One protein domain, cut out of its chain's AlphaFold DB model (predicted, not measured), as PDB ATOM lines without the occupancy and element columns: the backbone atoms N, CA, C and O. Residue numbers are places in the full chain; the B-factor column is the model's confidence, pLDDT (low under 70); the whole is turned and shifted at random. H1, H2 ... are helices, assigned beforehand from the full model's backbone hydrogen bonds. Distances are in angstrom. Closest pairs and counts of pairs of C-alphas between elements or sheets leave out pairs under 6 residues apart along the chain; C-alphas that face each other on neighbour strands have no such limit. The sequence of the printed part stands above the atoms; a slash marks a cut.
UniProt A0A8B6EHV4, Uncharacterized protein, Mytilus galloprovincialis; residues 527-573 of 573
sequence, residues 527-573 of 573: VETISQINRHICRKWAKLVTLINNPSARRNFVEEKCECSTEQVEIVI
ATOM      1  N   VAL A 527     377.403 204.383 471.047       56.12
ATOM      2  CA  VAL A 527     376.263 204.147 471.955       56.12
ATOM      3  C   VAL A 527     375.705 205.467 472.499       56.12
ATOM      4  O   VAL A 527     374.484 205.641 472.596       56.12
ATOM      5  N   GLU A 528     376.571 206.439 472.793       57.62
ATOM      6  CA  GLU A 528     376.137 207.765 473.223       57.62
ATOM      7  C   GLU A 528     375.382 208.508 472.120       57.62
ATOM      8  O   GLU A 528     374.292 209.021 472.397       57.62
ATOM      9  N   THR A 529     375.881 208.484 470.878       60.44
ATOM     10  CA  THR A 529     375.197 209.091 469.720       60.44
ATOM     11  C   THR A 529     373.806 208.492 469.500       60.44
ATOM     12  O   THR A 529     372.836 209.237 469.353       60.44
ATOM     13  N   ILE A 530     373.654 207.163 469.577       62.12
ATOM     14  CA  ILE A 530     372.345 206.495 469.447       62.12
ATOM     15  C   ILE A 530     371.404 206.899 470.596       62.12
ATOM     16  O   ILE A 530     370.233 207.215 470.366       62.12
ATOM     17  N   SER A 531     371.903 206.977 471.836       67.19
ATOM     18  CA  SER A 531     371.103 207.428 472.988       67.19
ATOM     19  C   SER A 531     370.646 208.891 472.861       67.19
ATOM     20  O   SER A 531     369.570 209.268 473.342       67.19
ATOM     21  N   GLN A 532     371.470 209.737 472.237       67.50
ATOM     22  CA  GLN A 532     371.180 211.148 472.005       67.50
ATOM     23  C   GLN A 532     370.155 211.315 470.878       67.50
ATOM     24  O   GLN A 532     369.200 212.080 471.040       67.50
ATOM     25  N   ILE A 533     370.283 210.544 469.793       71.44
ATOM     26  CA  ILE A 533     369.319 210.493 468.685       71.44
ATOM     27  C   ILE A 533     367.953 210.001 469.186       71.44
ATOM     28  O   ILE A 533     366.942 210.664 468.947       71.44
ATOM     29  N   ASN A 534     367.908 208.925 469.980       77.88
ATOM     30  CA  ASN A 534     366.663 208.427 470.577       77.88
ATOM     31  C   ASN A 534     365.998 209.473 471.484       77.88
ATOM     32  O   ASN A 534     364.792 209.711 471.388       77.88
ATOM     33  N   ARG A 535     366.775 210.184 472.313       76.81
ATOM     34  CA  ARG A 535     366.252 211.303 473.119       76.81
ATOM     35  C   ARG A 535     365.716 212.443 472.253       76.81
ATOM     36  O   ARG A 535     364.697 213.041 472.602       76.81
ATOM     37  N   HIS A 536     366.371 212.751 471.136       78.81
ATOM     38  CA  HIS A 536     365.919 213.775 470.196       78.81
ATOM     39  C   HIS A 536     364.587 213.393 469.529       78.81
ATOM     40  O   HIS A 536     363.671 214.216 469.468       78.81
ATOM     41  N   ILE A 537     364.441 212.134 469.105       82.38
ATOM     42  CA  ILE A 537     363.203 211.596 468.527       82.38
ATOM     43  C   ILE A 537     362.060 211.644 469.552       82.38
ATOM     44  O   ILE A 537     360.998 212.189 469.251       82.38
ATOM     45  N   CYS A 538     362.282 211.193 470.793       84.19
ATOM     46  CA  CYS A 538     361.271 211.265 471.858       84.19
ATOM     47  C   CYS A 538     360.793 212.702 472.128       84.19
ATOM     48  O   CYS A 538     359.599 212.937 472.304       84.19
ATOM     49  N   ARG A 539     361.700 213.692 472.110       86.62
ATOM     50  CA  ARG A 539     361.332 215.112 472.264       86.62
ATOM     51  C   ARG A 539     360.465 215.617 471.110       86.62
ATOM     52  O   ARG A 539     359.520 216.365 471.354       86.62
ATOM     53  N   LYS A 540     360.755 215.205 469.869       87.06
ATOM     54  CA  LYS A 540     359.930 215.544 468.696       87.06
ATOM     55  C   LYS A 540     358.519 214.966 468.814       87.06
ATOM     56  O   LYS A 540     357.556 215.702 468.604       87.06
ATOM     57  N   TRP A 541     358.388 213.706 469.229       91.12
ATOM     58  CA  TRP A 541     357.083 213.085 469.474       91.12
ATOM     59  C   TRP A 541     356.313 213.766 470.609       91.12
ATOM     60  O   TRP A 541     355.149 214.109 470.430       91.12
ATOM     61  N   ALA A 542     356.962 214.057 471.741       88.75
ATOM     62  CA  ALA A 542     356.330 214.768 472.855       88.75
ATOM     63  C   ALA A 542     355.828 216.166 472.449       88.75
ATOM     64  O   ALA A 542     354.721 216.571 472.818       88.75
ATOM     65  N   LYS A 543     356.609 216.891 471.635       88.44
ATOM     66  CA  LYS A 543     356.199 218.173 471.050       88.44
ATOM     67  C   LYS A 543     354.967 218.013 470.156       88.44
ATOM     68  O   LYS A 543     354.015 218.775 470.305       88.44
ATOM     69  N   LEU A 544     354.967 217.023 469.262       89.06
ATOM     70  CA  LEU A 544     353.845 216.759 468.360       89.06
ATOM     71  C   LEU A 544     352.561 216.436 469.140       89.06
ATOM     72  O   LEU A 544     351.531 217.057 468.899       89.06
ATOM     73  N   VAL A 545     352.639 215.534 470.124       91.44
ATOM     74  CA  VAL A 545     351.503 215.160 470.986       91.44
ATOM     75  C   VAL A 545     350.946 216.381 471.722       91.44
ATOM     76  O   VAL A 545     349.731 216.563 471.802       91.44
ATOM     77  N   THR A 546     351.820 217.260 472.215       88.06
ATOM     78  CA  THR A 546     351.401 218.486 472.911       88.06
ATOM     79  C   THR A 546     350.673 219.449 471.969       88.06
ATOM     80  O   THR A 546     349.644 220.002 472.353       88.06
ATOM     81  N   LEU A 547     351.155 219.619 470.732       89.06
ATOM     82  CA  LEU A 547     350.529 220.486 469.724       89.06
ATOM     83  C   LEU A 547     349.195 219.934 469.204       89.06
ATOM     84  O   LEU A 547     348.290 220.712 468.917       89.06
ATOM     85  N   ILE A 548     349.053 218.609 469.102       90.56
ATOM     86  CA  ILE A 548     347.787 217.963 468.718       90.56
ATOM     87  C   ILE A 548     346.728 218.179 469.805       90.56
ATOM     88  O   ILE A 548     345.597 218.543 469.497       90.56
ATOM     89  N   ASN A 549     347.103 218.016 471.076       87.62
ATOM     90  CA  ASN A 549     346.180 218.171 472.202       87.62
ATOM     91  C   ASN A 549     345.808 219.637 472.501       87.62
ATOM     92  O   ASN A 549     344.818 219.876 473.189       87.62
ATOM     93  N   ASN A 550     346.578 220.615 472.005       88.62
ATOM     94  CA  ASN A 550     346.384 222.045 472.276       88.62
ATOM     95  C   ASN A 550     346.304 222.857 470.963       88.62
ATOM     96  O   ASN A 550     347.297 223.460 470.542       88.62
ATOM     97  N   PRO A 551     345.129 222.921 470.306       87.62
ATOM     98  CA  PRO A 551     344.987 223.538 468.985       87.62
ATOM     99  C   PRO A 551     345.229 225.056 468.967       87.62
ATOM    100  O   PRO A 551     345.692 225.582 467.959       87.62
ATOM    101  N   SER A 552     344.954 225.770 470.064       85.25
ATOM    102  CA  SER A 552     345.264 227.203 470.195       85.25
ATOM    103  C   SER A 552     346.772 227.459 470.225       85.25
ATOM    104  O   SER A 552     347.261 228.310 469.492       85.25
ATOM    105  N   ALA A 553     347.524 226.661 470.988       83.56
ATOM    106  CA  ALA A 553     348.983 226.746 471.034       83.56
ATOM    107  C   ALA A 553     349.623 226.431 469.672       83.56
ATOM    108  O   ALA A 553     350.647 227.010 469.321       83.56
ATOM    109  N   ARG A 554     349.007 225.545 468.878       83.81
ATOM    110  CA  ARG A 554     349.448 225.265 467.507       83.81
ATOM    111  C   ARG A 554     349.338 226.488 466.595       83.81
ATOM    112  O   ARG A 554     350.245 226.676 465.793       83.81
ATOM    113  N   ARG A 555     348.270 227.291 466.697       82.69
ATOM    114  CA  ARG A 555     348.126 228.521 465.893       82.69
ATOM    115  C   ARG A 555     349.212 229.531 466.249       82.69
ATOM    116  O   ARG A 555     349.986 229.889 465.372       82.69
ATOM    117  N   ASN A 556     349.357 229.844 467.536       83.62
ATOM    118  CA  ASN A 556     350.373 230.787 468.010       83.62
ATOM    119  C   ASN A 556     351.797 230.333 467.643       83.62
ATOM    120  O   ASN A 556     352.615 231.142 467.231       83.62
ATOM    121  N   PHE A 557     352.093 229.029 467.731       79.88
ATOM    122  CA  PHE A 557     353.403 228.495 467.343       79.88
ATOM    123  C   PHE A 557     353.698 228.650 465.841       79.88
ATOM    124  O   PHE A 557     354.863 228.716 465.457       79.88
ATOM    125  N   VAL A 558     352.672 228.646 464.983       78.88
ATOM    126  CA  VAL A 558     352.830 228.902 463.543       78.88
ATOM    127  C   VAL A 558     353.022 230.397 463.293       78.88
ATOM    128  O   VAL A 558     353.938 230.751 462.562       78.88
ATOM    129  N   GLU A 559     352.229 231.247 463.946       78.56
ATOM    130  CA  GLU A 559     352.317 232.712 463.851       78.56
ATOM    131  C   GLU A 559     353.687 233.240 464.310       78.56
ATOM    132  O   GLU A 559     354.357 233.905 463.527       78.56
ATOM    133  N   GLU A 560     354.182 232.844 465.491       74.69
ATOM    134  CA  GLU A 560     355.518 233.244 465.982       74.69
ATOM    135  C   GLU A 560     356.643 232.796 465.035       74.69
ATOM    136  O   GLU A 560     357.648 233.484 464.865       74.69
ATOM    137  N   LYS A 561     356.495 231.629 464.395       71.25
ATOM    138  CA  LYS A 561     357.475 231.148 463.415       71.25
ATOM    139  C   LYS A 561     357.436 231.947 462.117       71.25
ATOM    140  O   LYS A 561     358.489 232.127 461.513       71.25
ATOM    141  N   CYS A 562     356.248 232.376 461.695       57.22
ATOM    142  CA  CYS A 562     356.067 233.243 460.540       57.22
ATOM    143  C   CYS A 562     356.646 234.644 460.807       57.22
ATOM    144  O   CYS A 562     357.385 235.139 459.962       57.22
ATOM    145  N   GLU A 563     356.423 235.220 461.992       57.03
ATOM    146  CA  GLU A 563     356.989 236.521 462.395       57.03
ATOM    147  C   GLU A 563     358.526 236.494 462.502       57.03
ATOM    148  O   GLU A 563     359.206 237.360 461.950       57.03
ATOM    149  N   CYS A 564     359.106 235.451 463.113       48.94
ATOM    150  CA  CYS A 564     360.566 235.280 463.166       48.94
ATOM    151  C   CYS A 564     361.198 235.085 461.776       48.94
ATOM    152  O   CYS A 564     362.353 235.454 461.569       48.94
ATOM    153  N   SER A 565     360.469 234.500 460.818       46.81
ATOM    154  CA  SER A 565     360.958 234.370 459.440       46.81
ATOM    155  C   SER A 565     360.896 235.677 458.647       46.81
ATOM    156  O   SER A 565     361.678 235.834 457.719       46.81
ATOM    157  N   THR A 566     360.028 236.622 459.017       46.44
ATOM    158  CA  THR A 566     359.977 237.960 458.403       46.44
ATOM    159  C   THR A 566     361.019 238.920 458.989       46.44
ATOM    160  O   THR A 566     361.674 239.614 458.218       46.44
ATOM    161  N   GLU A 567     361.290 238.894 460.302       39.03
ATOM    162  CA  GLU A 567     362.358 239.722 460.907       39.03
ATOM    163  C   GLU A 567     363.771 239.306 460.455       39.03
ATOM    164  O   GLU A 567     364.656 240.148 460.313       39.03
ATOM    165  N   GLN A 568     364.006 238.020 460.167       35.59
ATOM    166  CA  GLN A 568     365.289 237.573 459.603       35.59
ATOM    167  C   GLN A 568     365.499 237.995 458.140       35.59
ATOM    168  O   GLN A 568     366.637 237.983 457.675       35.59
ATOM    169  N   VAL A 569     364.438 238.384 457.424       41.88
ATOM    170  CA  VAL A 569     364.529 238.899 456.048       41.88
ATOM    171  C   VAL A 569     364.769 240.415 456.037       41.88
ATOM    172  O   VAL A 569     365.466 240.897 455.153       41.88
ATOM    173  N   GLU A 570     364.309 241.167 457.044       33.53
ATOM    174  CA  GLU A 570     364.584 242.615 457.153       33.53
ATOM    175  C   GLU A 570     366.000 242.962 457.653       33.53
ATOM    176  O   GLU A 570     366.455 244.082 457.457       33.53
ATOM    177  N   ILE A 571     366.739 242.016 458.249       36.69
ATOM    178  CA  ILE A 571     368.145 242.223 458.669       36.69
ATOM    179  C   ILE A 571     369.141 241.910 457.526       36.69
ATOM    180  O   ILE A 571     370.351 242.082 457.671       36.69
ATOM    181  N   VAL A 572     368.647 241.497 456.356       36.22
ATOM    182  CA  VAL A 572     369.450 241.294 455.141       36.22
ATOM    183  C   VAL A 572     368.842 242.094 453.984       36.22
ATOM    184  O   VAL A 572     368.428 241.521 452.980       36.22
ATOM    185  N   ILE A 573     368.775 243.421 454.134       35.53
ATOM    186  CA  ILE A 573     368.708 244.385 453.021       35.53
ATOM    187  C   ILE A 573     369.655 245.541 453.328       35.53
ATOM    188  O   ILE A 573     369.573 246.082 454.453       35.53
TER     189      ILE A 573
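AT A GLANCE: This is residues 527 to 573 of the 573 residues of an uncharacterized protein of Mytilus galloprovincialis (UniProt A0A8B6EHV4). Two long helices, H1 and then H2, meet near their ends in a corner and make an open V, with their far ends standing free. The printed part has 47 residues with two named helices and no named strand; the class is all helix. It is extended, with a radius of gyration of the C-alphas of 15.5 A, and spans 45 by 30 by 6 A, only just flat.

HOW THE PARTS SIT: H1, residues 527 to 549, and H2, residues 551 to 570, only just touch, and only at the corner by their link, with 3 pairs of C-alphas within 8 A. H1 touches with residues 547 to 548 alone, and H2 with residues 553 to 554 alone. The closest C-alphas, those of Leu 547 and Arg 554, are 5.4 A apart. The helices run opposite ways at a steep tilt of 67 degrees. In H1 every O i to N i+4 pair is within hydrogen-bond range; in H2, 14 of 16 are.

IN THESE COORDINATES: H1 begins at C-alpha 527 (376.263, 204.147, 471.955) and is 33.2 A long. H2 is 29.8 A long and ends at C-alpha 570 (364.584, 242.615, 457.153).

THE WHOLE: The C-alphas farthest apart, those of Val 527 and Ile 573, are 45.1 A apart. The printed part has no cut, and the link is tight. Model confidence is under 70 in residues 527 to 532 and 562 to 573.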